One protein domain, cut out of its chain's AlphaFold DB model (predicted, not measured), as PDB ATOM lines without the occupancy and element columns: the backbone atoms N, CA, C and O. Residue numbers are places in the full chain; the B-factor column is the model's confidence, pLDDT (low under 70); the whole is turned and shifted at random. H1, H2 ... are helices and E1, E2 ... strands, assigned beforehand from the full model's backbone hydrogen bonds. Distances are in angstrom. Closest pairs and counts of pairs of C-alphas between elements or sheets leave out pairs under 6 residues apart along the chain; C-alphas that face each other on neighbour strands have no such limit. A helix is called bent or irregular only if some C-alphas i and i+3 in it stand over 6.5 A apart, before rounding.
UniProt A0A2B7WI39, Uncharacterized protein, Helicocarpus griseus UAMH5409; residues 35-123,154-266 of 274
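AT A GLANCE: This is residues 35 to 123 and 154 to 266 of the 274 residues of an uncharacterized protein of Helicocarpus griseus UAMH5409 (UniProt A0A2B7WI39). Two lobes stand end to end in an elongated whole: in one, helix H1 is sandwiched between a four-stranded sheet and the small strand hairpin E5 and E6, with H2 beyond the sheet's edge strand E3; the other is the helical hairpin H5 and H6 with short H4 beside H5. The tail after H6 folds back to the first lobe, where residues 264 to 265 pair with 163 to 164. The printed part has 202 residues, with six named helices and six named strands in the order H1 E1 E2 H2 E3 E4 H3 E5 E6 H4 H5 H6; the larger sheet, E3 E2 E1 E4, is antiparallel, and the class is mixed. The whole is loose, with a radius of gyration of the C-alphas of 20.7 A and spans of 68 by 42 by 34 A.

HOW THE PARTS SIT: H1, residues 35 to 52, is on the sheet of E3, 104 to 108, E2, 70 to 74, E1, 61 to 65, and E4, 117 to 120, at a height over the sheet of 9.7 A: two layers, a helix on one face of a sheet. It lies over E1 and only just over E4, on which 3 of its C-alphas fall, and runs along the strands, at 25 degrees to E1 on the local plane. E1 and E2 form a hairpin, with N 72 and O 64 within hydrogen-bond range at 2.8 A; between the antiparallel neighbours E1 and E4, N 65 and O 117 are within hydrogen-bond range at 2.9 A, and between the antiparallel neighbours E3 and E2, N 107 and O 71 are within hydrogen-bond range at 2.8 A. H2, residues 80 to 95, only grazes this sheet with residues 82 to 87; its closest C-alphas to E3 are those of Trp 86 and Val 105, 6.7 A apart. H3, residues 154 to 161, is close to H1 but not clearly touching, the C-alphas of Ile 49 and Leu 159 being 7.5 A apart. The hairpin of E5, 169 to 172, and E6, 178 to 182, is antiparallel, with N 171 and O 179 2.8 A apart; the closest C-alphas of H1 and E5, Cys 41 and Thr 171, are 4.5 A apart. H4, residues 187 to 194, and H5, 209 to 226, only just touch, with 3 pairs of C-alphas within 8 A, closest at Leu 192 and Arg 223, 7.2 A; H5 does so with residues 219 to 223 alone. H5 and H6, residues 234 to 254, form a helical hairpin at a shallow tilt of 9 degrees, opposite ways, closest at the C-alphas of Leu 217 and Leu 244, 6.9 A; H6 touches H5 with residues 244 to 251 alone. Every O i to N i+4 pair is within hydrogen-bond range in H1, H2, H3, H4 and H5, and 14 of 17 are in H6.

IN THESE COORDINATES: H1 begins at C-alpha 35, (-35.025, -31.501, -1.112), and is 25.5 A long. H2 measures 22.4 A, H5 25.7 A and H6 28.5 A, ending at C-alpha 254, (-49.154, -43.779, 26.185). H6 is irregular, with C-alphas 249 and 252 7.6 A apart, and has a kink of 45 degrees near residue 248.

THE WHOLE: The C-alphas farthest apart, of Phe 81 and Val 234, are 68.4 A apart. Residues 124 to 153 are not printed, and C-alphas 123 and 154 are 20.1 A apart across this cut. Of the links printed whole, that from H4 to H5, 14 residues, is long. The mean pLDDT of the printed part is 89.1, and residue 110 alone is under 70.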
ATOM      1  N   VAL A  35     -36.185 -30.691  -0.698       82.56
ATOM      2  CA  VAL A  35     -35.025 -31.501  -1.112       82.56
ATOM      3  C   VAL A  35     -33.737 -31.048  -0.414       82.56
ATOM      4  O   VAL A  35     -32.924 -31.890  -0.045       82.56
ATOM      5  N   ASP A  36     -33.549 -29.737  -0.229       88.56
ATOM      6  CA  ASP A  36     -32.373 -29.190   0.458       88.56
ATOM      7  C   ASP A  36     -32.417 -29.489   1.961       88.56
ATOM      8  O   ASP A  36     -31.444 -29.999   2.510       88.56
ATOM      9  N   GLU A  37     -33.568 -29.260   2.599       90.00
ATOM     10  CA  GLU A  37     -33.821 -29.585   4.006       90.00
ATOM     11  C   GLU A  37     -33.504 -31.062   4.284       90.00
ATOM     12  O   GLU A  37     -32.688 -31.379   5.150       90.00
ATOM     13  N   LYS A  38     -34.065 -31.969   3.474       89.00
ATOM     14  CA  LYS A  38     -33.820 -33.409   3.591       89.00
ATOM     15  C   LYS A  38     -32.345 -33.762   3.419       89.00
ATOM     16  O   LYS A  38     -31.808 -34.520   4.223       89.00
ATOM     17  N   LEU A  39     -31.690 -33.225   2.389       91.19
ATOM     18  CA  LEU A  39     -30.287 -33.535   2.120       91.19
ATOM     19  C   LEU A  39     -29.373 -33.043   3.250       91.19
ATOM     20  O   LEU A  39     -28.468 -33.769   3.658       91.19
ATOM     21  N   ARG A  40     -29.616 -31.840   3.784       92.38
ATOM     22  CA  ARG A  40     -28.882 -31.310   4.946       92.38
ATOM     23  C   ARG A  40     -29.053 -32.208   6.157       92.38
ATOM     24  O   ARG A  40     -28.063 -32.483   6.834       92.38
ATOM     25  N   CYS A  41     -30.267 -32.696   6.395       92.44
ATOM     26  CA  CYS A  41     -30.537 -33.589   7.511       92.44
ATOM     27  C   CYS A  41     -29.877 -34.957   7.359       92.44
ATOM     28  O   CYS A  41     -29.290 -35.470   8.313       92.44
ATOM     29  N   GLU A  42     -29.910 -35.530   6.160       92.00
ATOM     30  CA  GLU A  42     -29.268 -36.809   5.875       92.00
ATOM     31  C   GLU A  42     -27.747 -36.714   6.032       92.00
ATOM     32  O   GLU A  42     -27.153 -37.520   6.745       92.00
ATOM     33  N   VAL A  43     -27.123 -35.679   5.461       93.75
ATOM     34  CA  VAL A  43     -25.683 -35.425   5.605       93.75
ATOM     35  C   VAL A  43     -25.303 -35.201   7.069       93.75
ATOM     36  O   VAL A  43     -24.343 -35.804   7.548       93.75
ATOM     37  N   ALA A  44     -26.043 -34.360   7.798       93.88
ATOM     38  CA  ALA A  44     -25.765 -34.084   9.206       93.88
ATOM     39  C   ALA A  44     -25.864 -35.354  10.063       93.88
ATOM     40  O   ALA A  44     -24.974 -35.625  10.868       93.88
ATOM     41  N   THR A  45     -26.895 -36.168   9.831       92.31
ATOM     42  CA  THR A  45     -27.090 -37.453  10.516       92.31
ATOM     43  C   THR A  45     -25.966 -38.430  10.183       92.31
ATOM     44  O   THR A  45     -25.423 -39.069  11.078       92.31
ATOM     45  N   TYR A  46     -25.551 -38.500   8.918       92.62
ATOM     46  CA  TYR A  46     -24.446 -39.351   8.483       92.62
ATOM     47  C   TYR A  46     -23.145 -39.025   9.219       92.62
ATOM     48  O   TYR A  46     -22.461 -39.914   9.729       92.62
ATOM     49  N   ILE A  47     -22.807 -37.734   9.276       92.38
ATOM     50  CA  ILE A  47     -21.612 -37.245   9.963       92.38
ATOM     51  C   ILE A  47     -21.714 -37.538  11.459       92.38
ATOM     52  O   ILE A  47     -20.762 -38.050  12.044       92.38
ATOM     53  N   TRP A  48     -22.873 -37.269  12.059       91.81
ATOM     54  CA  TRP A  48     -23.101 -37.503  13.478       91.81
ATOM     55  C   TRP A  48     -22.952 -38.980  13.852       91.81
ATOM     56  O   TRP A  48     -22.258 -39.278  14.820       91.81
ATOM     57  N   ILE A  49     -23.520 -39.909  13.069       91.38
ATOM     58  CA  ILE A  49     -23.363 -41.356  13.296       91.38
ATOM     59  C   ILE A  49     -21.887 -41.739  13.166       91.38
ATOM     60  O   ILE A  49     -21.374 -42.476  14.001       91.38
ATOM     61  N   HIS A  50     -21.179 -41.216  12.163       89.88
ATOM     62  CA  HIS A  50     -19.763 -41.527  11.977       89.88
ATOM     63  C   HIS A  50     -18.882 -41.057  13.148       89.88
ATOM     64  O   HIS A  50     -17.947 -41.759  13.523       89.88
ATOM     65  N   GLU A  51     -19.173 -39.887  13.728       88.81
ATOM     66  CA  GLU A  51     -18.408 -39.330  14.852       88.81
ATOM     67  C   GLU A  51     -18.800 -39.942  16.211       88.81
ATOM     68  O   GLU A  51     -17.937 -40.083  17.075       88.81
ATOM     69  N   ASN A  52     -20.064 -40.334  16.405       89.69
ATOM     70  CA  ASN A  52     -20.588 -40.759  17.712       89.69
ATOM     71  C   ASN A  52     -20.831 -42.273  17.840       89.69
ATOM     72  O   ASN A  52     -20.894 -42.791  18.952       89.69
ATOM     73  N   CYS A  53     -20.972 -42.994  16.726       89.44
ATOM     74  CA  CYS A  53     -21.376 -44.402  16.681       89.44
ATOM     75  C   CYS A  53     -20.394 -45.239  15.839       89.44
ATOM     76  O   CYS A  53     -20.777 -45.861  14.850       89.44
ATOM     77  N   ALA A  54     -19.116 -45.275  16.231       83.31
ATOM     78  CA  ALA A  54     -18.038 -45.910  15.455       83.31
ATOM     79  C   ALA A  54     -18.227 -47.421  15.185       83.31
ATOM     80  O   ALA A  54     -17.650 -47.960  14.242       83.31
ATOM     81  N   SER A  55     -19.027 -48.107  16.002       87.00
ATOM     82  CA  SER A  55     -19.391 -49.520  15.841       87.00
ATOM     83  C   SER A  55     -20.413 -49.769  14.728       87.00
ATOM     84  O   SER A  55     -20.545 -50.908  14.282       87.00
ATOM     85  N   VAL A  56     -21.151 -48.743  14.288       88.06
ATOM     86  CA  VAL A  56     -22.182 -48.885  13.256       88.06
ATOM     87  C   VAL A  56     -21.510 -48.882  11.879       88.06
ATOM     88  O   VAL A  56     -20.906 -47.879  11.489       88.06
ATOM     89  N   PRO A  57     -21.613 -49.976  11.103       86.88
ATOM     90  CA  PRO A  57     -20.952 -50.076   9.810       86.88
ATOM     91  C   PRO A  57     -21.727 -49.286   8.748       86.88
ATOM     92  O   PRO A  57     -22.574 -49.831   8.041       86.88
ATOM     93  N   ILE A  58     -21.424 -47.995   8.614       89.00
ATOM     94  CA  ILE A  58     -21.904 -47.151   7.512       89.00
ATOM     95  C   ILE A  58     -20.799 -46.928   6.466       89.00
ATOM     96  O   ILE A  58     -19.614 -46.925   6.814       89.00
ATOM     97  N   PRO A  59     -21.143 -46.737   5.177       90.12
ATOM     98  CA  PRO A  59     -20.156 -46.401   4.152       90.12
ATOM     99  C   PRO A  59     -19.338 -45.137   4.505       90.12
ATOM    100  O   PRO A  59     -19.702 -44.342   5.369       90.12
ATOM    101  N   ALA A  60     -18.224 -44.880   3.830       89.31
ATOM    102  CA  ALA A  60     -17.497 -43.627   4.018       89.31
ATOM    103  C   ALA A  60     -18.129 -42.506   3.181       89.31
ATOM    104  O   ALA A  60     -18.272 -42.651   1.969       89.31
ATOM    105  N   LEU A  61     -18.435 -41.362   3.794       91.75
ATOM    106  CA  LEU A  61     -18.846 -40.152   3.080       91.75
ATOM    107  C   LEU A  61     -17.601 -39.382   2.599       91.75
ATOM    108  O   LEU A  61     -16.747 -38.997   3.402       91.75
ATOM    109  N   TYR A  62     -17.473 -39.167   1.288       90.81
ATOM    110  CA  TYR A  62     -16.335 -38.474   0.663       90.81
ATOM    111  C   TYR A  62     -16.599 -36.995   0.393       90.81
ATOM    112  O   TYR A  62     -15.670 -36.188   0.425       90.81
ATOM    113  N   GLY A  63     -17.848 -36.631   0.135       91.81
ATOM    114  CA  GLY A  63     -18.235 -35.250  -0.096       91.81
ATOM    115  C   GLY A  63     -19.711 -35.125  -0.412       91.81
ATOM    116  O   GLY A  63     -20.389 -36.116  -0.669       91.81
ATOM    117  N   PHE A  64     -20.205 -33.903  -0.375       92.81
ATOM    118  CA  PHE A  64     -21.599 -33.573  -0.623       92.81
ATOM    119  C   PHE A  64     -21.702 -32.126  -1.094       92.81
ATOM    120  O   PHE A  64     -20.764 -31.337  -0.947       92.81
ATOM    121  N   GLY A  65     -22.832 -31.773  -1.686       90.62
ATOM    122  CA  GLY A  65     -23.110 -30.403  -2.084       90.62
ATOM    123  C   GLY A  65     -24.592 -30.094  -2.030       90.62
ATOM    124  O   GLY A  65     -25.418 -30.995  -2.159       90.62
ATOM    125  N   PHE A  66     -24.900 -28.817  -1.847       89.75
ATOM    126  CA  PHE A  66     -26.257 -28.303  -1.726       89.75
ATOM    127  C   PHE A  66     -26.647 -27.491  -2.973       89.75
ATOM    128  O   PHE A  66     -25.768 -27.034  -3.711       89.75
ATOM    129  N   PRO A  67     -27.954 -27.304  -3.241       83.81
ATOM    130  CA  PRO A  67     -28.445 -26.552  -4.400       83.81
ATOM    131  C   PRO A  67     -28.003 -25.081  -4.444       83.81
ATOM    132  O   PRO A  67     -28.026 -24.471  -5.508       83.81
ATOM    133  N   ASP A  68     -27.575 -24.517  -3.311       81.12
ATOM    134  CA  ASP A  68     -26.995 -23.170  -3.203       81.12
ATOM    135  C   ASP A  68     -25.548 -23.076  -3.739       81.12
ATOM    136  O   ASP A  68     -24.924 -22.015  -3.710       81.12
ATOM    137  N   GLY A  69     -25.003 -24.193  -4.233       82.38
ATOM    138  CA  GLY A  69     -23.666 -24.299  -4.801       82.38
ATOM    139  C   GLY A  69     -22.555 -24.521  -3.779       82.38
ATOM    140  O   GLY A  69     -21.384 -24.629  -4.162       82.38
ATOM    141  N   GLN A  70     -22.888 -24.631  -2.491       86.25
ATOM    142  CA  GLN A  70     -21.915 -24.991  -1.471       86.25
ATOM    143  C   GLN A  70     -21.546 -26.460  -1.593       86.25
ATOM    144  O   GLN A  70     -22.400 -27.336  -1.709       86.25
ATOM    145  N   THR A  71     -20.244 -26.737  -1.552       89.88
ATOM    146  CA  THR A  71     -19.725 -28.101  -1.613       89.88
ATOM    147  C   THR A  71     -18.778 -28.352  -0.461       89.88
ATOM    148  O   THR A  71     -18.055 -27.460  -0.019       89.88
ATOM    149  N   PHE A  72     -18.785 -29.581   0.021       91.25
ATOM    150  CA  PHE A  72     -17.968 -30.034   1.126       91.25
ATOM    151  C   PHE A  72     -17.288 -31.326   0.709       91.25
ATOM    152  O   PHE A  72     -17.904 -32.217   0.124       91.25
ATOM    153  N   ALA A  73     -15.999 -31.430   0.998       91.19
ATOM    154  CA  ALA A  73     -15.212 -32.601   0.657       91.19
ATOM    155  C   ALA A  73     -14.377 -33.043   1.851       91.19
ATOM    156  O   ALA A  73     -13.959 -32.234   2.685       91.19
ATOM    157  N   LYS A  74     -14.135 -34.350   1.938       89.19
ATOM    158  CA  LYS A  74     -13.320 -34.930   2.998       89.19
ATOM    159  C   LYS A  74     -11.943 -34.276   2.982       89.19
ATOM    160  O   LYS A  74     -11.341 -34.126   1.915       89.19
ATOM    161  N   ALA A  75     -11.422 -33.924   4.158       84.38
ATOM    162  CA  ALA A  75     -10.129 -33.248   4.272       84.38
ATOM    163  C   ALA A  75      -9.020 -33.994   3.506       84.38
ATOM    164  O   ALA A  75      -8.242 -33.367   2.798       84.38
ATOM    165  N   SER A  76      -9.022 -35.333   3.528       81.81
ATOM    166  CA  SER A  76      -8.069 -36.193   2.807       81.81
ATOM    167  C   SER A  76      -8.090 -36.074   1.277       81.81
ATOM    168  O   SER A  76      -7.202 -36.623   0.625       81.81
ATOM    169  N   CYS A  77      -9.059 -35.372   0.692       80.69
ATOM    170  CA  CYS A  77      -9.176 -35.135  -0.747       80.69
ATOM    171  C   CYS A  77      -8.813 -33.693  -1.150       80.69
ATOM    172  O   CYS A  77      -8.855 -33.369  -2.332       80.69
ATOM    173  N   MET A  78      -8.457 -32.823  -0.196       83.00
ATOM    174  CA  MET A  78      -8.218 -31.389  -0.439       83.00
ATOM    175  C   MET A  78      -6.730 -31.029  -0.589       83.00
ATOM    176  O   MET A  78      -5.882 -31.813  -0.164       83.00
ATOM    177  N   PRO A  79      -6.375 -29.850  -1.134       86.06
ATOM    178  CA  PRO A  79      -4.999 -29.345  -1.122       86.06
ATOM    179  C   PRO A  79      -4.467 -29.143   0.306       86.06
ATOM    180  O   PRO A  79      -5.236 -28.836   1.220       86.06
ATOM    181  N   LEU A  80      -3.148 -29.262   0.499       87.00
ATOM    182  CA  LEU A  80      -2.503 -29.179   1.820       87.00
ATOM    183  C   LEU A  80      -2.815 -27.870   2.562       87.00
ATOM    184  O   LEU A  80      -3.153 -27.910   3.741       87.00
ATOM    185  N   PHE A  81      -2.786 -26.726   1.871       84.62
ATOM    186  CA  PHE A  81      -3.080 -25.422   2.478       84.62
ATOM    187  C   PHE A  81      -4.510 -25.333   3.021       84.62
ATOM    188  O   PHE A  81      -4.726 -24.863   4.137       84.62
ATOM    189  N   SER A  82      -5.493 -25.825   2.263       84.06
ATOM    190  CA  SER A  82      -6.893 -25.851   2.695       84.06
ATOM    191  C   SER A  82      -7.094 -26.787   3.885       84.06
ATOM    192  O   SER A  82      -7.825 -26.433   4.808       84.06
ATOM    193  N   ARG A  83      -6.411 -27.943   3.900       86.31
ATOM    194  CA  ARG A  83      -6.418 -28.860   5.053       86.31
ATOM    195  C   ARG A  83      -5.834 -28.197   6.288       86.31
ATOM    196  O   ARG A  83      -6.470 -28.225   7.332       86.31
ATOM    197  N   LEU A  84      -4.652 -27.592   6.170       87.56
ATOM    198  CA  LEU A  84      -3.965 -26.969   7.296       87.56
ATOM    199  C   LEU A  84      -4.794 -25.817   7.870       87.56
ATOM    200  O   LEU A  84      -5.040 -25.782   9.071       87.56
ATOM    201  N   ARG A  85      -5.314 -24.934   7.006       87.50
ATOM    202  CA  ARG A  85      -6.216 -23.849   7.414       87.50
ATOM    203  C   ARG A  85      -7.452 -24.383   8.136       87.50
ATOM    204  O   ARG A  85      -7.859 -23.811   9.142       87.50
ATOM    205  N   TRP A  86      -8.052 -25.457   7.627       87.31
ATOM    206  CA  TRP A  86      -9.214 -26.079   8.253       87.31
ATOM    207  C   TRP A  86      -8.875 -26.706   9.612       87.31
ATOM    208  O   TRP A  86      -9.603 -26.472  10.573       87.31
ATOM    209  N   HIS A  87      -7.752 -27.423   9.722       86.12
ATOM    210  CA  HIS A  87      -7.286 -27.992  10.988       86.12
ATOM    211  C   HIS A  87      -7.054 -26.903  12.035       86.12
ATOM    212  O   HIS A  87      -7.593 -27.022  13.130       86.12
ATOM    213  N   ILE A  88      -6.341 -25.829  11.675       87.19
ATOM    214  CA  ILE A  88      -6.092 -24.672  12.549       87.19
ATOM    215  C   ILE A  88      -7.413 -24.024  12.979       87.19
ATOM    216  O   ILE A  88      -7.620 -23.753  14.157       87.19
ATOM    217  N   ALA A  89      -8.339 -23.795  12.044       86.06
ATOM    218  CA  ALA A  89      -9.634 -23.202  12.368       86.06
ATOM    219  C   ALA A  89     -10.463 -24.090  13.313       86.06
ATOM    220  O   ALA A  89     -11.121 -23.571  14.214       86.06
ATOM    221  N   ARG A  90     -10.423 -25.418  13.131       85.06
ATOM    222  CA  ARG A  90     -11.132 -26.378  13.989       85.06
ATOM    223  C   ARG A  90     -10.532 -26.426  15.395       85.06
ATOM    224  O   ARG A  90     -11.296 -26.380  16.356       85.06
ATOM    225  N   THR A  91      -9.204 -26.467  15.535       86.31
ATOM    226  CA  THR A  91      -8.547 -26.455  16.855       86.31
ATOM    227  C   THR A  91      -8.747 -25.136  17.585       86.31
ATOM    228  O   THR A  91      -9.117 -25.156  18.754       86.31
ATOM    229  N   LEU A  92      -8.595 -23.995  16.904       87.81
ATOM    230  CA  LEU A  92      -8.840 -22.682  17.513       87.81
ATOM    231  C   LEU A  92     -10.290 -22.536  17.987       87.81
ATOM    232  O   LEU A  92     -10.526 -22.057  19.090       87.81
ATOM    233  N   ARG A  93     -11.269 -22.987  17.192       85.12
ATOM    234  CA  ARG A  93     -12.682 -22.960  17.601       85.12
ATOM    235  C   ARG A  93     -12.965 -23.850  18.799       85.12
ATOM    236  O   ARG A  93     -13.666 -23.409  19.702       85.12
ATOM    237  N   SER A  94     -12.410 -25.062  18.812       83.38
ATOM    238  CA  SER A  94     -12.541 -25.967  19.954       83.38
ATOM    239  C   SER A  94     -11.942 -25.359  21.222       83.38
ATOM    240  O   SER A  94     -12.503 -25.543  22.295       83.38
ATOM    241  N   TRP A  95     -10.828 -24.632  21.104       87.56
ATOM    242  CA  TRP A  95     -10.192 -23.953  22.233       87.56
ATOM    243  C   TRP A  95     -11.012 -22.757  22.739       87.56
ATOM    244  O   TRP A  95     -11.112 -22.539  23.940       87.56
ATOM    245  N   LEU A  96     -11.659 -22.029  21.827       88.06
ATOM    246  CA  LEU A  96     -12.535 -20.891  22.128       88.06
ATOM    247  C   LEU A  96     -13.967 -21.297  22.542       88.06
ATOM    248  O   LEU A  96     -14.806 -20.423  22.741       88.06
ATOM    249  N   GLY A  97     -14.275 -22.597  22.641       80.31
ATOM    250  CA  GLY A  97     -15.598 -23.093  23.043       80.31
ATOM    251  C   GLY A  97     -16.706 -22.924  21.994       80.31
ATOM    252  O   GLY A  97     -17.885 -23.042  22.321       80.31
ATOM    253  N   PHE A  98     -16.359 -22.647  20.733       80.75
ATOM    254  CA  PHE A  98     -17.343 -22.539  19.653       80.75
ATOM    255  C   PHE A  98     -17.863 -23.917  19.202       80.75
ATOM    256  O   PHE A  98     -17.148 -24.916  19.336       80.75
ATOM    257  N   PRO A  99     -19.060 -23.983  18.580       78.00
ATOM    258  CA  PRO A  99     -19.593 -25.218  18.016       78.00
ATOM    259  C   PRO A  99     -18.607 -25.899  17.061       78.00
ATOM    260  O   PRO A  99     -17.960 -25.243  16.231       78.00
ATOM    261  N   SER A 100     -18.518 -27.227  17.174       75.62
ATOM    262  CA  SER A 100     -17.634 -28.046  16.345       75.62
ATOM    263  C   SER A 100     -17.999 -27.901  14.867       75.62
ATOM    264  O   SER A 100     -19.154 -28.050  14.467       75.62
ATOM    265  N   LEU A 101     -16.990 -27.608  14.046       82.88
ATOM    266  CA  LEU A 101     -17.119 -27.663  12.595       82.88
ATOM    267  C   LEU A 101     -17.167 -29.120  12.140       82.88
ATOM    268  O   LEU A 101     -16.419 -29.964  12.649       82.88
ATOM    269  N   CYS A 102     -17.985 -29.387  11.123       83.62
ATOM    270  CA  CYS A 102     -18.036 -30.689  10.479       83.62
ATOM    271  C   CYS A 102     -16.638 -31.113   9.970       83.62
ATOM    272  O   CYS A 102     -15.833 -30.261   9.571       83.62
ATOM    273  N   PRO A 103     -16.337 -32.427   9.926       86.31
ATOM    274  CA  PRO A 103     -15.051 -32.983   9.487       86.31
ATOM    275  C   PRO A 103     -14.765 -32.809   7.977       86.31
ATOM    276  O   PRO A 103     -13.840 -33.420   7.434       86.31
ATOM    277  N   TYR A 104     -15.552 -31.981   7.285       89.31
ATOM    278  CA  TYR A 104     -15.483 -31.738   5.852       89.31
ATOM    279  C   TYR A 104     -15.088 -30.290   5.570       89.31
ATOM    280  O   TYR A 104     -15.529 -29.346   6.226       89.31
ATOM    281  N   VAL A 105     -14.241 -30.108   4.563       87.69
ATOM    282  CA  VAL A 105     -13.730 -28.797   4.174       87.69
ATOM    283  C   VAL A 105     -14.692 -28.175   3.172       87.69
ATOM    284  O   VAL A 105     -14.989 -28.772   2.135       87.69
ATOM    285  N   ARG A 106     -15.149 -26.957   3.472       88.12
ATOM    286  CA  ARG A 106     -15.979 -26.157   2.568       88.12
ATOM    287  C   ARG A 106     -15.173 -25.724   1.341       88.12
ATOM    288  O   ARG A 106     -14.087 -25.161   1.471       88.12
ATOM    289  N   GLN A 107     -15.746 -25.925   0.160       83.50
ATOM    290  CA  GLN A 107     -15.193 -25.535  -1.131       83.50
ATOM    291  C   GLN A 107     -16.245 -24.771  -1.945       83.50
ATOM    292  O   GLN A 107     -17.400 -25.187  -2.053       83.50
ATOM    293  N   LYS A 108     -15.825 -23.662  -2.563       74.81
ATOM    294  CA  LYS A 108     -16.587 -23.001  -3.628       74.81
ATOM    295  C   LYS A 108     -16.121 -23.572  -4.965       74.81
ATOM    296  O   LYS A 108     -14.938 -23.470  -5.289       74.81
ATOM    297  N   ARG A 109     -17.019 -24.213  -5.716       71.69
ATOM    298  CA  ARG A 109     -16.737 -24.653  -7.091       71.69
ATOM    299  C   ARG A 109     -17.084 -23.543  -8.077       71.69
ATOM    300  O   ARG A 109     -18.026 -22.796  -7.847       71.69
ATOM    301  N   GLN A 110     -16.327 -23.467  -9.171       65.94
ATOM    302  CA  GLN A 110     -16.564 -22.502 -10.251       65.94
ATOM    303  C   GLN A 110     -17.874 -22.794 -11.005       65.94
ATOM    304  O   GLN A 110     -18.561 -21.866 -11.407       65.94
ATOM    305  N   SER A 111     -18.251 -24.071 -11.133       71.50
ATOM    306  CA  SER A 111     -19.520 -24.527 -11.711       71.50
ATOM    307  C   SER A 111     -20.298 -25.375 -10.691       71.50
ATOM    308  O   SER A 111     -20.121 -26.597 -10.619       71.50
ATOM    309  N   PRO A 112     -21.111 -24.751  -9.823       72.62
ATOM    310  CA  PRO A 112     -21.920 -25.492  -8.867       72.62
ATOM    311  C   PRO A 112     -22.990 -26.317  -9.588       72.62
ATOM    312  O   PRO A 112     -23.633 -25.853 -10.528       72.62
ATOM    313  N   LEU A 113     -23.200 -27.551  -9.126       75.75
ATOM    314  CA  LEU A 113     -24.357 -28.334  -9.546       75.75
ATOM    315  C   LEU A 113     -25.605 -27.703  -8.925       75.75
ATOM    316  O   LEU A 113     -25.657 -27.501  -7.718       75.75
ATOM    317  N   THR A 114     -26.632 -27.449  -9.734       77.69
ATOM    318  CA  THR A 114     -27.923 -26.915  -9.257       77.69
ATOM    319  C   THR A 114     -28.701 -27.928  -8.405       77.69
ATOM    320  O   THR A 114     -29.715 -27.596  -7.800       77.69
ATOM    321  N   THR A 115     -28.264 -29.189  -8.383       82.56
ATOM    322  CA  THR A 115     -28.898 -30.273  -7.622       82.56
ATOM    323  C   THR A 115     -27.971 -30.713  -6.501       82.56
ATOM    324  O   THR A 115     -26.776 -30.908  -6.727       82.56
ATOM    325  N   GLY A 116     -28.532 -30.891  -5.306       87.31
ATOM    326  CA  GLY A 116     -27.795 -31.426  -4.170       87.31
ATOM    327  C   GLY A 116     -27.380 -32.888  -4.382       87.31
ATOM    328  O   GLY A 116     -28.058 -33.645  -5.080       87.31
ATOM    329  N   TYR A 117     -26.245 -33.283  -3.812       89.88
ATOM    330  CA  TYR A 117     -25.672 -34.619  -3.997       89.88
ATOM    331  C   TYR A 117     -24.870 -35.077  -2.778       89.88
ATOM    332  O   TYR A 117     -24.362 -34.262  -2.007       89.88
ATOM    333  N   MET A 118     -24.692 -36.395  -2.661       92.25
ATOM    334  CA  MET A 118     -23.850 -37.038  -1.656       92.25
ATOM    335  C   MET A 118     -22.986 -38.112  -2.330       92.25
ATOM    336  O   MET A 118     -23.476 -38.911  -3.122       92.25
ATOM    337  N   VAL A 119     -21.688 -38.129  -2.035       92.00
ATOM    338  CA  VAL A 119     -20.721 -39.094  -2.577       92.00
ATOM    339  C   VAL A 119     -20.272 -40.010  -1.452       92.00
ATOM    340  O   VAL A 119     -19.496 -39.602  -0.587       92.00
ATOM    341  N   ILE A 120     -20.736 -41.255  -1.479       92.69
ATOM    342  CA  ILE A 120     -20.425 -42.281  -0.477       92.69
ATOM    343  C   ILE A 120     -19.632 -43.438  -1.087       92.69
ATOM    344  O   ILE A 120     -19.650 -43.666  -2.296       92.69
ATOM    345  N   SER A 121     -18.908 -44.180  -0.252       90.50
ATOM    346  CA  SER A 121     -18.172 -45.360  -0.694       90.50
ATOM    347  C   SER A 121     -19.113 -46.468  -1.139       90.50
ATOM    348  O   SER A 121     -20.104 -46.763  -0.477       90.50
ATOM    349  N   TYR A 122     -18.737 -47.155  -2.208       88.31
ATOM    350  CA  TYR A 122     -19.470 -48.315  -2.686       88.31
ATOM    351  C   TYR A 122     -19.126 -49.572  -1.870       88.31
ATOM    352  O   TYR A 122     -17.956 -49.953  -1.757       88.31
ATOM    353  N   VAL A 123     -20.147 -50.245  -1.335       86.00
ATOM    354  CA  VAL A 123     -19.995 -51.511  -0.605       86.00
ATOM    355  C   VAL A 123     -19.847 -52.654  -1.614       86.00
ATOM    356  O   VAL A 123     -20.826 -53.180  -2.125       86.00
ATOM    357  N   ASN A 154     -26.699 -54.747  18.345       92.56
ATOM    358  CA  ASN A 154     -25.502 -53.930  18.556       92.56
ATOM    359  C   ASN A 154     -25.608 -52.560  17.868       92.56
ATOM    360  O   ASN A 154     -25.231 -51.551  18.464       92.56
ATOM    361  N   ILE A 155     -26.141 -52.507  16.643       91.69
ATOM    362  CA  ILE A 155     -26.377 -51.249  15.919       91.69
ATOM    363  C   ILE A 155     -27.389 -50.385  16.672       91.69
ATOM    364  O   ILE A 155     -27.104 -49.221  16.942       91.69
ATOM    365  N   LEU A 156     -28.536 -50.950  17.061       90.19
ATOM    366  CA  LEU A 156     -29.570 -50.226  17.804       90.19
ATOM    367  C   LEU A 156     -29.044 -49.702  19.142       90.19
ATOM    368  O   LEU A 156     -29.285 -48.549  19.484       90.19
ATOM    369  N   LEU A 157     -28.292 -50.514  19.886       91.00
ATOM    370  CA  LEU A 157     -27.670 -50.090  21.139       91.00
ATOM    371  C   LEU A 157     -26.664 -48.956  20.917       91.00
ATOM    372  O   LEU A 157     -26.635 -48.016  21.703       91.00
ATOM    373  N   SER A 158     -25.884 -49.016  19.834       90.88
ATOM    374  CA  SER A 158     -24.906 -47.976  19.498       90.88
ATOM    375  C   SER A 158     -25.583 -46.654  19.126       90.88
ATOM    376  O   SER A 158     -25.182 -45.608  19.622       90.88
ATOM    377  N   LEU A 159     -26.652 -46.697  18.324       88.81
ATOM    378  CA  LEU A 159     -27.440 -45.510  17.956       88.81
ATOM    379  C   LEU A 159     -28.172 -44.890  19.157       88.81
ATOM    380  O   LEU A 159     -28.287 -43.667  19.259       88.81
ATOM    381  N   ASN A 160     -28.637 -45.727  20.087       88.69
ATOM    382  CA  ASN A 160     -29.330 -45.294  21.302       88.69
ATOM    383  C   ASN A 160     -28.384 -44.856  22.427       88.69
ATOM    384  O   ASN A 160     -28.847 -44.339  23.445       88.69
ATOM    385  N   TYR A 161     -27.075 -45.069  22.274       87.31
ATOM    386  CA  TYR A 161     -26.097 -44.739  23.305       87.31
ATOM    387  C   TYR A 161     -26.015 -43.228  23.551       87.31
ATOM    388  O   TYR A 161     -25.970 -42.782  24.699       87.31
ATOM    389  N   VAL A 162     -26.030 -42.431  22.478       87.38
ATOM    390  CA  VAL A 162     -25.946 -40.972  22.579       87.38
ATOM    391  C   VAL A 162     -27.342 -40.368  22.626       87.38
ATOM    392  O   VAL A 162     -28.134 -40.481  21.689       87.38
ATOM    393  N   LYS A 163     -27.629 -39.701  23.744       90.25
ATOM    394  CA  LYS A 163     -28.900 -39.023  23.990       90.25
ATOM    395  C   LYS A 163     -28.906 -37.654  23.320       90.25
ATOM    396  O   LYS A 163     -27.935 -36.905  23.417       90.25
ATOM    397  N   LEU A 164     -30.017 -37.323  22.682       90.94
ATOM    398  CA  LEU A 164     -30.280 -36.007  22.123       90.94
ATOM    399  C   LEU A 164     -30.982 -35.115  23.164       90.94
ATOM    400  O   LEU A 164     -31.744 -35.626  23.989       90.94
ATOM    401  N   PRO A 165     -30.747 -33.791  23.139       91.88
ATOM    402  CA  PRO A 165     -31.353 -32.858  24.091       91.88
ATOM    403  C   PRO A 165     -32.866 -32.667  23.896       91.88
ATOM    404  O   PRO A 165     -33.572 -32.361  24.855       91.88
ATOM    405  N   HIS A 166     -33.374 -32.856  22.677       93.56
ATOM    406  CA  HIS A 166     -34.784 -32.670  22.323       93.56
ATOM    407  C   HIS A 166     -35.138 -33.436  21.043       93.56
ATOM    408  O   HIS A 166     -34.265 -33.971  20.360       93.56
ATOM    409  N   ILE A 167     -36.427 -33.507  20.721       94.44
ATOM    410  CA  ILE A 167     -36.944 -34.132  19.502       94.44
ATOM    411  C   ILE A 167     -36.789 -33.144  18.341       94.44
ATOM    412  O   ILE A 167     -37.264 -32.009  18.397       94.44
ATOM    413  N   GLY A 168     -36.135 -33.593  17.275       94.06
ATOM    414  CA  GLY A 168     -35.855 -32.813  16.074       94.06
ATOM    415  C   GLY A 168     -35.057 -33.640  15.073       94.06
ATOM    416  O   GLY A 168     -34.855 -34.840  15.266       94.06
ATOM    417  N   SER A 169     -34.577 -32.999  14.014       93.25
ATOM    418  CA  SER A 169     -33.580 -33.568  13.110       93.25
ATOM    419  C   SER A 169     -32.308 -32.728  13.108       93.25
ATOM    420  O   SER A 169     -32.326 -31.502  13.258       93.25
ATOM    421  N   LEU A 170     -31.176 -33.419  12.976       93.75
ATOM    422  CA  LEU A 170     -29.888 -32.768  12.782       93.75
ATOM    423  C   LEU A 170     -29.911 -32.054  11.438       93.75
ATOM    424  O   LEU A 170     -30.475 -32.574  10.485       93.75
ATOM    425  N   THR A 171     -29.285 -30.894  11.338       93.44
ATOM    426  CA  THR A 171     -29.148 -30.146  10.090       93.44
ATOM    427  C   THR A 171     -27.743 -29.580   9.975       93.44
ATOM    428  O   THR A 171     -27.066 -29.341  10.977       93.44
ATOM    429  N   LEU A 172     -27.283 -29.404   8.738       92.81
ATOM    430  CA  LEU A 172     -25.993 -28.801   8.444       92.81
ATOM    431  C   LEU A 172     -26.200 -27.374   7.936       92.81
ATOM    432  O   LEU A 172     -26.764 -27.146   6.861       92.81
ATOM    433  N   SER A 173     -25.682 -26.417   8.701       90.06
ATOM    434  CA  SER A 173     -25.634 -25.012   8.308       90.06
ATOM    435  C   SER A 173     -24.639 -24.777   7.163       90.06
ATOM    436  O   SER A 173     -23.683 -25.527   6.958       90.06
ATOM    437  N   ASN A 174     -24.821 -23.666   6.455       87.56
ATOM    438  CA  ASN A 174     -23.906 -23.145   5.432       87.56
ATOM    439  C   ASN A 174     -22.484 -22.872   5.961       87.56
ATOM    440  O   ASN A 174     -21.495 -22.880   5.220       87.56
ATOM    441  N   ASP A 175     -22.349 -22.682   7.272       85.38
ATOM    442  CA  ASP A 175     -21.047 -22.547   7.927       85.38
ATOM    443  C   ASP A 175     -20.386 -23.887   8.265       85.38
ATOM    444  O   ASP A 175     -19.287 -23.916   8.818       85.38
ATOM    445  N   GLY A 176     -21.015 -25.007   7.892       87.25
ATOM    446  CA  GLY A 176     -20.522 -26.349   8.182       87.25
ATOM    447  C   GLY A 176     -20.669 -26.729   9.655       87.25
ATOM    448  O   GLY A 176     -19.892 -27.545  10.144       87.25
ATOM    449  N   ILE A 177     -21.620 -26.118  10.361       90.06
ATOM    450  CA  ILE A 177     -21.957 -26.423  11.756       90.06
ATOM    451  C   ILE A 177     -23.154 -27.374  11.755       90.06
ATOM    452  O   ILE A 177     -24.124 -27.133  11.035       90.06
ATOM    453  N   ILE A 178     -23.067 -28.446  12.542       92.00
ATOM    454  CA  ILE A 178     -24.164 -29.396  12.740       92.00
ATOM    455  C   ILE A 178     -24.956 -28.964  13.973       92.00
ATOM    456  O   ILE A 178     -24.381 -28.863  15.057       92.00
ATOM    457  N   THR A 179     -26.256 -28.726  13.813       92.69
ATOM    458  CA  THR A 179     -27.169 -28.359  14.907       92.69
ATOM    459  C   THR A 179     -28.402 -29.260  14.906       92.69
ATOM    460  O   THR A 179     -28.773 -29.821  13.877       92.69
ATOM    461  N   LEU A 180     -29.039 -29.431  16.067       92.75
ATOM    462  CA  LEU A 180     -30.318 -30.136  16.207       92.75
ATOM    463  C   LEU A 180     -31.454 -29.108  16.225       92.75
ATOM    464  O   LEU A 180     -32.115 -28.932  17.235       92.75
ATOM    465  N   GLU A 181     -31.629 -28.349  15.153       91.94
ATOM    466  CA  GLU A 181     -32.581 -27.223  15.133       91.94
ATOM    467  C   GLU A 181     -33.715 -27.422  14.134       91.94
ATOM    468  O   GLU A 181     -34.619 -26.597  14.061       91.94
ATOM    469  N   ASN A 182     -33.688 -28.506  13.356       93.19
ATOM    470  CA  ASN A 182     -34.733 -28.755  12.383       93.19
ATOM    471  C   ASN A 182     -35.837 -29.657  12.946       93.19
ATOM    472  O   ASN A 182     -35.636 -30.406  13.906       93.19
ATOM    473  N   ARG A 183     -37.013 -29.607  12.318       93.19
ATOM    474  CA  ARG A 183     -38.158 -30.441  12.684       93.19
ATOM    475  C   ARG A 183     -37.888 -31.929  12.484       93.19
ATOM    476  O   ARG A 183     -37.025 -32.288  11.682       93.19
ATOM    477  N   PRO A 184     -38.626 -32.822  13.155       92.56
ATOM    478  CA  PRO A 184     -38.578 -34.246  12.848       92.56
ATOM    479  C   PRO A 184     -38.953 -34.495  11.382       92.56
ATOM    480  O   PRO A 184     -40.014 -34.073  10.926       92.56
ATOM    481  N   LEU A 185     -38.085 -35.184  10.640       88.19
ATOM    482  CA  LEU A 185     -38.270 -35.469   9.215       88.19
ATOM    483  C   LEU A 185     -38.475 -36.961   8.983       88.19
ATOM    484  O   LEU A 185     -37.612 -37.641   8.429       88.19
ATOM    485  N   THR A 186     -39.630 -37.466   9.406       87.56
ATOM    486  CA  THR A 186     -39.985 -38.856   9.122       87.56
ATOM    487  C   THR A 186     -40.423 -39.020   7.672       87.56
ATOM    488  O   THR A 186     -40.927 -38.081   7.039       87.56
ATOM    489  N   LEU A 187     -40.290 -40.236   7.139       85.12
ATOM    490  CA  LEU A 187     -40.762 -40.565   5.791       85.12
ATOM    491  C   LEU A 187     -42.242 -40.194   5.616       85.12
ATOM    492  O   LEU A 187     -42.634 -39.670   4.575       85.12
ATOM    493  N   ARG A 188     -43.053 -40.413   6.659       86.19
ATOM    494  CA  ARG A 188     -44.488 -40.119   6.638       86.19
ATOM    495  C   ARG A 188     -44.776 -38.628   6.479       86.19
ATOM    496  O   ARG A 188     -45.616 -38.276   5.656       86.19
ATOM    497  N   LEU A 189     -44.077 -37.771   7.224       89.56
ATOM    498  CA  LEU A 189     -44.230 -36.317   7.115       89.56
ATOM    499  C   LEU A 189     -43.811 -35.822   5.726       89.56
ATOM    500  O   LEU A 189     -44.507 -35.002   5.133       89.56
ATOM    501  N   GLN A 190     -42.742 -36.389   5.157       86.06
ATOM    502  CA  GLN A 190     -42.320 -36.074   3.788       86.06
ATOM    503  C   GLN A 190     -43.364 -36.489   2.744       86.06
ATOM    504  O   GLN A 190     -43.581 -35.760   1.778       86.06
ATOM    505  N   THR A 191     -44.023 -37.640   2.913       86.88
ATOM    506  CA  THR A 191     -45.117 -38.058   2.023       86.88
ATOM    507  C   THR A 191     -46.273 -37.061   2.060       86.88
ATOM    508  O   THR A 191     -46.728 -36.643   1.000       86.88
ATOM    509  N   LEU A 192     -46.699 -36.637   3.256       88.94
ATOM    510  CA  LEU A 192     -47.783 -35.662   3.416       88.94
ATOM    511  C   LEU A 192     -47.433 -34.307   2.779       88.94
ATOM    512  O   LEU A 192     -48.236 -33.741   2.043       88.94
ATOM    513  N   GLU A 193     -46.213 -33.814   2.992       88.25
ATOM    514  CA  GLU A 193     -45.768 -32.541   2.414       88.25
ATOM    515  C   GLU A 193     -45.675 -32.590   0.882       88.25
ATOM    516  O   GLU A 193     -46.071 -31.638   0.208       88.25
ATOM    517  N   ASN A 194     -45.190 -33.701   0.312       85.88
ATOM    518  CA  ASN A 194     -45.173 -33.901  -1.142       85.88
ATOM    519  C   ASN A 194     -46.591 -33.912  -1.718       85.88
ATOM    520  O   ASN A 194     -46.834 -33.408  -2.805       85.88
ATOM    521  N   GLU A 195     -47.539 -34.441  -0.955       86.06
ATOM    522  CA  GLU A 195     -48.953 -34.459  -1.289       86.06
ATOM    523  C   GLU A 195     -49.652 -33.091  -1.170       86.06
ATOM    524  O   GLU A 195     -50.843 -33.013  -1.486       86.06
ATOM    525  N   GLY A 196     -48.930 -32.039  -0.762       86.62
ATOM    526  CA  GLY A 196     -49.444 -30.681  -0.570       86.62
ATOM    527  C   GLY A 196     -50.146 -30.461   0.771       86.62
ATOM    528  O   GLY A 196     -50.815 -29.447   0.940       86.62
ATOM    529  N   ILE A 197     -50.017 -31.396   1.716       89.88
ATOM    530  CA  ILE A 197     -50.669 -31.320   3.024       89.88
ATOM    531  C   ILE A 197     -49.754 -30.550   3.988       89.88
ATOM    532  O   ILE A 197     -48.571 -30.893   4.104       89.88
ATOM    533  N   PRO A 198     -50.267 -29.539   4.713       91.00
ATOM    534  CA  PRO A 198     -49.498 -28.851   5.740       91.00
ATOM    535  C   PRO A 198     -49.054 -29.817   6.844       91.00
ATOM    536  O   PRO A 198     -49.854 -30.582   7.383       91.00
ATOM    537  N   THR A 199     -47.772 -29.766   7.196       92.62
ATOM    538  CA  THR A 199     -47.170 -30.581   8.262       92.62
ATOM    539  C   THR A 199     -46.507 -29.680   9.307       92.62
ATOM    540  O   THR A 199     -46.706 -28.465   9.301       92.62
ATOM    541  N   ILE A 200     -45.711 -30.270  10.200       93.88
ATOM    542  CA  ILE A 200     -44.908 -29.553  11.194       93.88
ATOM    543  C   ILE A 200     -44.073 -28.450  10.512       93.88
ATOM    544  O   ILE A 200     -43.353 -28.768   9.555       93.88
ATOM    545  N   PRO A 201     -44.121 -27.193  10.994       91.56
ATOM    546  CA  PRO A 201     -43.317 -26.099  10.457       91.56
ATOM    547  C   PRO A 201     -41.808 -26.362  10.541       91.56
ATOM    548  O   PRO A 201     -41.309 -27.043  11.438       91.56
ATOM    549  N   ARG A 202     -41.046 -25.799   9.597       89.06
ATOM    550  CA  ARG A 202     -39.575 -25.878   9.612       89.06
ATOM    551  C   ARG A 202     -39.017 -25.159  10.842       89.06
ATOM    552  O   ARG A 202     -39.513 -24.100  11.212       89.06
ATOM    553  N   GLY A 203     -37.976 -25.722  11.451       89.19
ATOM    554  CA  GLY A 203     -37.367 -25.180  12.674       89.19
ATOM    555  C   GLY A 203     -38.100 -25.517  13.982       89.19
ATOM    556  O   GLY A 203     -37.618 -25.167  15.057       89.19
ATOM    557  N   SER A 204     -39.246 -26.204  13.928       93.19
ATOM    558  CA  SER A 204     -39.963 -26.637  15.131       93.19
ATOM    559  C   SER A 204     -39.255 -27.811  15.805       93.19
ATOM    560  O   SER A 204     -39.154 -28.891  15.235       93.19
ATOM    561  N   THR A 205     -38.802 -27.623  17.042       95.38
ATOM    562  CA  THR A 205     -38.197 -28.673  17.875       95.38
ATOM    563  C   THR A 205     -38.977 -28.843  19.175       95.38
ATOM    564  O   THR A 205     -39.668 -27.922  19.612       95.38
ATOM    565  N   TYR A 206     -38.894 -30.023  19.797       95.50
ATOM    566  CA  TYR A 206     -39.722 -30.343  20.961       95.50
ATOM    567  C   TYR A 206     -38.905 -30.854  22.140       95.50
ATOM    568  O   TYR A 206     -38.308 -31.927  22.089       95.50
ATOM    569  N   HIS A 207     -38.950 -30.124  23.252       94.12
ATOM    570  CA  HIS A 207     -38.350 -30.550  24.522       94.12
ATOM    571  C   HIS A 207     -39.189 -31.583  25.281       94.12
ATOM    572  O   HIS A 207     -38.705 -32.177  26.242       94.12
ATOM    573  N   SER A 208     -40.444 -31.789  24.876       93.12
ATOM    574  CA  SER A 208     -41.340 -32.779  25.469       93.12
ATOM    575  C   SER A 208     -42.061 -33.594  24.402       93.12
ATOM    576  O   SER A 208     -42.195 -33.161  23.258       93.12
ATOM    577  N   ILE A 209     -42.502 -34.793  24.779       92.88
ATOM    578  CA  ILE A 209     -43.135 -35.744  23.859       92.88
ATOM    579  C   ILE A 209     -44.547 -35.293  23.456       92.88
ATOM    580  O   ILE A 209     -44.945 -35.496  22.312       92.88
ATOM    581  N   GLU A 210     -45.321 -34.682  24.358       93.19
ATOM    582  CA  GLU A 210     -46.741 -34.406  24.101       93.19
ATOM    583  C   GLU A 210     -46.973 -33.421  22.948       93.19
ATOM    584  O   GLU A 210     -47.775 -33.754  22.077       93.19
ATOM    585  N   PRO A 211     -46.279 -32.266  22.860       94.25
ATOM    586  CA  PRO A 211     -46.443 -31.359  21.726       94.25
ATOM    587  C   PRO A 211     -46.072 -32.016  20.392       94.25
ATOM    588  O   PRO A 211     -46.759 -31.812  19.399       94.25
ATOM    589  N   TYR A 212     -45.047 -32.876  20.385       94.06
ATOM    590  CA  TYR A 212     -44.675 -33.629  19.189       94.06
ATOM    591  C   TYR A 212     -45.790 -34.587  18.745       94.06
ATOM    592  O   TYR A 212     -46.148 -34.619  17.569       94.06
ATOM    593  N   LEU A 213     -46.377 -35.347  19.676       94.00
ATOM    594  CA  LEU A 213     -47.472 -36.267  19.355       94.00
ATOM    595  C   LEU A 213     -48.743 -35.530  18.916       94.00
ATOM    596  O   LEU A 213     -49.422 -35.984  17.997       94.00
ATOM    597  N   LEU A 214     -49.057 -34.390  19.536       94.88
ATOM    598  CA  LEU A 214     -50.193 -33.559  19.136       94.88
ATOM    599  C   LEU A 214     -50.023 -33.018  17.713       94.88
ATOM    600  O   LEU A 214     -50.968 -33.092  16.930       94.88
ATOM    601  N   ASP A 215     -48.821 -32.574  17.347       95.31
ATOM    602  CA  ASP A 215     -48.535 -32.109  15.989       95.31
ATOM    603  C   ASP A 215     -48.574 -33.248  14.955       95.31
ATOM    604  O   ASP A 215     -49.025 -33.044  13.825       95.31
ATOM    605  N   LEU A 216     -48.177 -34.472  15.325       93.88
ATOM    606  CA  LEU A 216     -48.383 -35.647  14.468       93.88
ATOM    607  C   LEU A 216     -49.874 -35.926  14.239       93.88
ATOM    608  O   LEU A 216     -50.277 -36.186  13.104       93.88
ATOM    609  N   LEU A 217     -50.701 -35.845  15.286       94.94
ATOM    610  CA  LEU A 217     -52.154 -35.996  15.167       94.94
ATOM    611  C   LEU A 217     -52.768 -34.868  14.327       94.94
ATOM    612  O   LEU A 217     -53.627 -35.135  13.491       94.94
ATOM    613  N   GLN A 218     -52.273 -33.636  14.456       95.12
ATOM    614  CA  GLN A 218     -52.682 -32.523  13.598       95.12
ATOM    615  C   GLN A 218     -52.337 -32.779  12.125       95.12
ATOM    616  O   GLN A 218     -53.141 -32.490  11.245       95.12
ATOM    617  N   CYS A 219     -51.182 -33.385  11.824       93.75
ATOM    618  CA  CYS A 219     -50.854 -33.784  10.452       93.75
ATOM    619  C   CYS A 219     -51.863 -34.803   9.888       93.75
ATOM    620  O   CYS A 219     -52.126 -34.810   8.684       93.75
ATOM    621  N   HIS A 220     -52.438 -35.663  10.736       92.44
ATOM    622  CA  HIS A 220     -53.496 -36.587  10.331       92.44
ATOM    623  C   HIS A 220     -54.842 -35.890  10.099       92.44
ATOM    624  O   HIS A 220     -55.500 -36.226   9.114       92.44
ATOM    625  N   ASP A 221     -55.213 -34.909  10.924       93.50
ATOM    626  CA  ASP A 221     -56.384 -34.058  10.664       93.50
ATOM    627  C   ASP A 221     -56.231 -33.318   9.332       93.50
ATOM    628  O   ASP A 221     -57.103 -33.407   8.469       93.50
ATOM    629  N   ASN A 222     -55.075 -32.678   9.113       93.94
ATOM    630  CA  ASN A 222     -54.779 -31.972   7.869       93.94
ATOM    631  C   ASN A 222     -54.854 -32.930   6.670       93.94
ATOM    632  O   ASN A 222     -55.306 -32.563   5.592       93.94
ATOM    633  N   ARG A 223     -54.442 -34.193   6.821       92.81
ATOM    634  CA  ARG A 223     -54.617 -35.171   5.742       92.81
ATOM    635  C   ARG A 223     -56.095 -35.373   5.405       92.81
ATOM    636  O   ARG A 223     -56.406 -35.454   4.226       92.81
ATOM    637  N   ILE A 224     -56.980 -35.469   6.395       92.12
ATOM    638  CA  ILE A 224     -58.422 -35.646   6.163       92.12
ATOM    639  C   ILE A 224     -59.024 -34.399   5.502       92.12
ATOM    640  O   ILE A 224     -59.800 -34.525   4.563       92.12
ATOM    641  N   GLU A 225     -58.631 -33.207   5.951       91.62
ATOM    642  CA  GLU A 225     -59.148 -31.936   5.431       91.62
ATOM    643  C   GLU A 225     -58.666 -31.638   4.001       91.62
ATOM    644  O   GLU A 225     -59.456 -31.278   3.130       91.62
ATOM    645  N   TYR A 226     -57.371 -31.818   3.731       90.38
ATOM    646  CA  TYR A 226     -56.750 -31.403   2.469       90.38
ATOM    647  C   TYR A 226     -56.783 -32.489   1.376       90.38
ATOM    648  O   TYR A 226     -56.489 -32.190   0.216       90.38
ATOM    649  N   LYS A 227     -57.129 -33.746   1.699       88.56
ATOM    650  CA  LYS A 227     -57.276 -34.832   0.711       88.56
ATOM    651  C   LYS A 227     -58.732 -35.284   0.591       88.56
ATOM    652  O   LYS A 227     -59.184 -36.088   1.401       88.56
ATOM    653  N   PRO A 228     -59.430 -34.907  -0.495       81.44
ATOM    654  CA  PRO A 228     -60.809 -35.337  -0.741       81.44
ATOM    655  C   PRO A 228     -60.987 -36.860  -0.816       81.44
ATOM    656  O   PRO A 228     -62.074 -37.372  -0.583       81.44
ATOM    657  N   ASN A 229     -59.921 -37.594  -1.145       86.50
ATOM    658  CA  ASN A 229     -59.894 -39.051  -1.220       86.50
ATOM    659  C   ASN A 229     -59.371 -39.730   0.061       86.50
ATOM    660  O   ASN A 229     -59.070 -40.921   0.020       86.50
ATOM    661  N   ALA A 230     -59.214 -38.995   1.168       86.25
ATOM    662  CA  ALA A 230     -58.809 -39.572   2.452       86.25
ATOM    663  C   ALA A 230     -59.925 -40.371   3.140       86.25
ATOM    664  O   ALA A 230     -59.614 -41.215   3.978       86.25
ATOM    665  N   ILE A 231     -61.188 -40.101   2.794       89.69
ATOM    666  CA  ILE A 231     -62.369 -40.802   3.303       89.69
ATOM    667  C   ILE A 231     -63.036 -41.532   2.137       89.69
ATOM    668  O   ILE A 231     -63.436 -40.913   1.152       89.69
ATOM    669  N   HIS A 232     -63.160 -42.851   2.245       89.56
ATOM    670  CA  HIS A 232     -63.752 -43.692   1.205       89.56
ATOM    671  C   HIS A 232     -65.274 -43.809   1.325       89.56
ATOM    672  O   HIS A 232     -65.964 -43.947   0.315       89.56
ATOM    673  N   ASN A 233     -65.804 -43.773   2.548       92.94
ATOM    674  CA  ASN A 233     -67.233 -43.820   2.846       92.94
ATOM    675  C   ASN A 233     -67.512 -43.254   4.256       92.94
ATOM    676  O   ASN A 233     -66.591 -42.884   4.980       92.94
ATOM    677  N   VAL A 234     -68.789 -43.170   4.642       93.31
ATOM    678  CA  VAL A 234     -69.200 -42.597   5.938       93.31
ATOM    679  C   VAL A 234     -68.618 -43.370   7.127       93.31
ATOM    680  O   VAL A 234     -68.173 -42.743   8.084       93.31
ATOM    681  N   ASP A 235     -68.589 -44.700   7.055       95.38
ATOM    682  CA  ASP A 235     -68.058 -45.562   8.121       95.38
ATOM    683  C   ASP A 235     -66.541 -45.367   8.300       95.38
ATOM    684  O   ASP A 235     -66.074 -45.115   9.406       95.38
ATOM    685  N   ASP A 236     -65.776 -45.340   7.207       92.56
ATOM    686  CA  ASP A 236     -64.342 -45.022   7.203       92.56
ATOM    687  C   ASP A 236     -64.066 -43.630   7.796       92.56
ATOM    688  O   ASP A 236     -63.209 -43.471   8.665       92.56
ATOM    689  N   GLY A 237     -64.852 -42.621   7.409       91.88
ATOM    690  CA  GLY A 237     -64.741 -41.274   7.974       91.88
ATOM    691  C   GLY A 237     -65.010 -41.245   9.482       91.88
ATOM    692  O   GLY A 237     -64.235 -40.653  10.238       91.88
ATOM    693  N   GLN A 238     -66.071 -41.921   9.936       94.88
ATOM    694  CA  GLN A 238     -66.400 -42.047  11.357       94.88
ATOM    695  C   GLN A 238     -65.292 -42.767  12.127       94.88
ATOM    696  O   GLN A 238     -64.891 -42.294  13.188       94.88
ATOM    697  N   GLN A 239     -64.747 -43.857  11.587       94.38
ATOM    698  CA  GLN A 239     -63.664 -44.615  12.212       94.38
ATOM    699  C   GLN A 239     -62.369 -43.803  12.303       94.38
ATOM    700  O   GLN A 239     -61.750 -43.774  13.368       94.38
ATOM    701  N   GLN A 240     -61.965 -43.102  11.238       93.88
ATOM    702  CA  GLN A 240     -60.759 -42.268  11.251       93.88
ATOM    703  C   GLN A 240     -60.873 -41.117  12.264       93.88
ATOM    704  O   GLN A 240     -59.957 -40.908  13.063       93.88
ATOM    705  N   LEU A 241     -62.004 -40.403  12.284       94.00
ATOM    706  CA  LEU A 241     -62.237 -39.304  13.230       94.00
ATOM    707  C   LEU A 241     -62.387 -39.797  14.674       94.00
ATOM    708  O   LEU A 241     -61.858 -39.172  15.600       94.00
ATOM    709  N   ALA A 242     -63.061 -40.932  14.881       96.06
ATOM    710  CA  ALA A 242     -63.152 -41.569  16.190       96.06
ATOM    711  C   ALA A 242     -61.764 -41.992  16.682       96.06
ATOM    712  O   ALA A 242     -61.420 -41.719  17.829       96.06
ATOM    713  N   ALA A 243     -60.935 -42.588  15.818       95.00
ATOM    714  CA  ALA A 243     -59.571 -42.979  16.155       95.00
ATOM    715  C   ALA A 243     -58.714 -41.772  16.559       95.00
ATOM    716  O   ALA A 243     -58.054 -41.825  17.595       95.00
ATOM    717  N   LEU A 244     -58.762 -40.668  15.808       95.00
ATOM    718  CA  LEU A 244     -58.013 -39.449  16.141       95.00
ATOM    719  C   LEU A 244     -58.490 -38.821  17.456       95.00
ATOM    720  O   LEU A 244     -57.671 -38.455  18.302       95.00
ATOM    721  N   THR A 245     -59.805 -38.759  17.670       95.88
ATOM    722  CA  THR A 245     -60.400 -38.275  18.925       95.88
ATOM    723  C   THR A 245     -59.995 -39.148  20.111       95.88
ATOM    724  O   THR A 245     -59.578 -38.631  21.149       95.88
ATOM    725  N   MET A 246     -60.048 -40.474  19.953       96.50
ATOM    726  CA  MET A 246     -59.599 -41.416  20.974       96.50
ATOM    727  C   MET A 246     -58.115 -41.222  21.272       96.50
ATOM    728  O   MET A 246     -57.784 -40.993  22.431       96.50
ATOM    729  N   MET A 247     -57.238 -41.226  20.259       95.19
ATOM    730  CA  MET A 247     -55.790 -41.036  20.436       95.19
ATOM    731  C   MET A 247     -55.461 -39.754  21.208       95.19
ATOM    732  O   MET A 247     -54.586 -39.782  22.070       95.19
ATOM    733  N   ARG A 248     -56.190 -38.654  20.967       95.19
ATOM    734  CA  ARG A 248     -56.062 -37.413  21.751       95.19
ATOM    735  C   ARG A 248     -56.478 -37.599  23.210       95.19
ATOM    736  O   ARG A 248     -55.755 -37.168  24.105       95.19
ATOM    737  N   GLY A 249     -57.612 -38.254  23.457       95.19
ATOM    738  CA  GLY A 249     -58.127 -38.491  24.808       95.19
ATOM    739  C   GLY A 249     -57.246 -39.425  25.643       95.19
ATOM    740  O   GLY A 249     -56.998 -39.162  26.822       95.19
ATOM    741  N   VAL A 250     -56.718 -40.489  25.034       95.19
ATOM    742  CA  VAL A 250     -55.907 -41.504  25.727       95.19
ATOM    743  C   VAL A 250     -54.401 -41.247  25.657       95.19
ATOM    744  O   VAL A 250     -53.632 -42.030  26.206       95.19
ATOM    745  N   LEU A 251     -53.955 -40.140  25.047       92.69
ATOM    746  CA  LEU A 251     -52.535 -39.815  24.846       92.69
ATOM    747  C   LEU A 251     -51.700 -39.941  26.130       92.69
ATOM    748  O   LEU A 251     -50.612 -40.511  26.122       92.69
ATOM    749  N   HIS A 252     -52.253 -39.466  27.246       90.31
ATOM    750  CA  HIS A 252     -51.624 -39.488  28.567       90.31
ATOM    751  C   HIS A 252     -51.358 -40.900  29.121       90.31
ATOM    752  O   HIS A 252     -50.579 -41.042  30.058       90.31
ATOM    753  N   GLN A 253     -52.015 -41.934  28.586       91.38
ATOM    754  CA  GLN A 253     -51.781 -43.334  28.958       91.38
ATOM    755  C   GLN A 253     -50.583 -43.919  28.203       91.38
ATOM    756  O   GLN A 253     -49.919 -44.826  28.699       91.38
ATOM    757  N   PHE A 254     -50.286 -43.376  27.019       87.69
ATOM    758  CA  PHE A 254     -49.154 -43.779  26.185       87.69
ATOM    759  C   PHE A 254     -47.890 -42.960  26.465       87.69
ATOM    760  O   PHE A 254     -46.798 -43.364  26.063       87.69
ATOM    761  N   THR A 255     -48.003 -41.836  27.178       88.50
ATOM    762  CA  THR A 255     -46.860 -41.036  27.618       88.50
ATOM    763  C   THR A 255     -46.612 -41.206  29.113       88.50
ATOM    764  O   THR A 255     -47.397 -40.808  29.970       88.50
ATOM    765  N   ASN A 256     -45.464 -41.785  29.464       88.25
ATOM    766  CA  ASN A 256     -45.040 -41.827  30.856       88.25
ATOM    767  C   ASN A 256     -44.447 -40.468  31.254       88.25
ATOM    768  O   ASN A 256     -43.448 -40.025  30.682       88.25
ATOM    769  N   ARG A 257     -45.026 -39.835  32.281       88.75
ATOM    770  CA  ARG A 257     -44.590 -38.527  32.799       88.75
ATOM    771  C   ARG A 257     -43.110 -38.496  33.191       88.75
ATOM    772  O   ARG A 257     -42.474 -37.459  33.029       88.75
ATOM    773  N   CYS A 258     -42.551 -39.618  33.650       91.06
ATOM    774  CA  CYS A 258     -41.136 -39.719  34.014       91.06
ATOM    775  C   CYS A 258     -40.191 -39.574  32.811       91.06
ATOM    776  O   CYS A 258     -39.052 -39.156  32.989       91.06
ATOM    777  N   TYR A 259     -40.660 -39.881  31.597       88.25
ATOM    778  CA  TYR A 259     -39.872 -39.812  30.358       88.25
ATOM    779  C   TYR A 259     -40.296 -38.662  29.440       88.25
ATOM    780  O   TYR A 259     -39.911 -38.603  28.273       88.25
ATOM    781  N   ARG A 260     -41.086 -37.719  29.966       89.56
ATOM    782  CA  ARG A 260     -41.649 -36.599  29.208       89.56
ATOM    783  C   ARG A 260     -40.594 -35.774  28.472       89.56
ATOM    784  O   ARG A 260     -40.831 -35.364  27.342       89.56
ATOM    785  N   HIS A 261     -39.452 -35.552  29.116       92.56
ATOM    786  CA  HIS A 261     -38.346 -34.730  28.613       92.56
ATOM    787  C   HIS A 261     -37.149 -35.580  28.160       92.56
ATOM    788  O   HIS A 261     -36.008 -35.123  28.177       92.56
ATOM    789  N   GLY A 262     -37.402 -36.842  27.805       88.31
ATOM    790  CA  GLY A 262     -36.392 -37.780  27.339       88.31
ATOM    791  C   GLY A 262     -36.176 -38.970  28.283       88.31
ATOM    792  O   GLY A 262     -36.928 -39.168  29.236       88.31
ATOM    793  N   PRO A 263     -35.147 -39.792  28.029       89.81
ATOM    794  CA  PRO A 263     -34.082 -39.567  27.053       89.81
ATOM    795  C   PRO A 263     -34.584 -39.634  25.605       89.81
ATOM    796  O   PRO A 263     -35.307 -40.556  25.242       89.81
ATOM    797  N   PHE A 264     -34.172 -38.673  24.776       90.62
ATOM    798  CA  PHE A 264     -34.393 -38.731  23.331       90.62
ATOM    799  C   PHE A 264     -33.206 -39.422  22.666       90.62
ATOM    800  O   PHE A 264     -32.060 -39.210  23.060       90.62
ATOM    801  N   VAL A 265     -33.471 -40.265  21.675       87.75
ATOM    802  CA  VAL A 265     -32.457 -41.087  20.999       87.75
ATOM    803  C   VAL A 265     -32.599 -40.961  19.489       87.75
ATOM    804  O   VAL A 265     -33.649 -40.551  18.993       87.75
ATOM    805  N   THR A 266     -31.542 -41.302  18.751       81.06
ATOM    806  CA  THR A 266     -31.610 -41.278  17.289       81.06
ATOM    807  C   THR A 266     -32.508 -42.387  16.761       81.06
ATOM    808  O   THR A 266     -32.346 -43.560  17.089       81.06
TER     809      THR A 266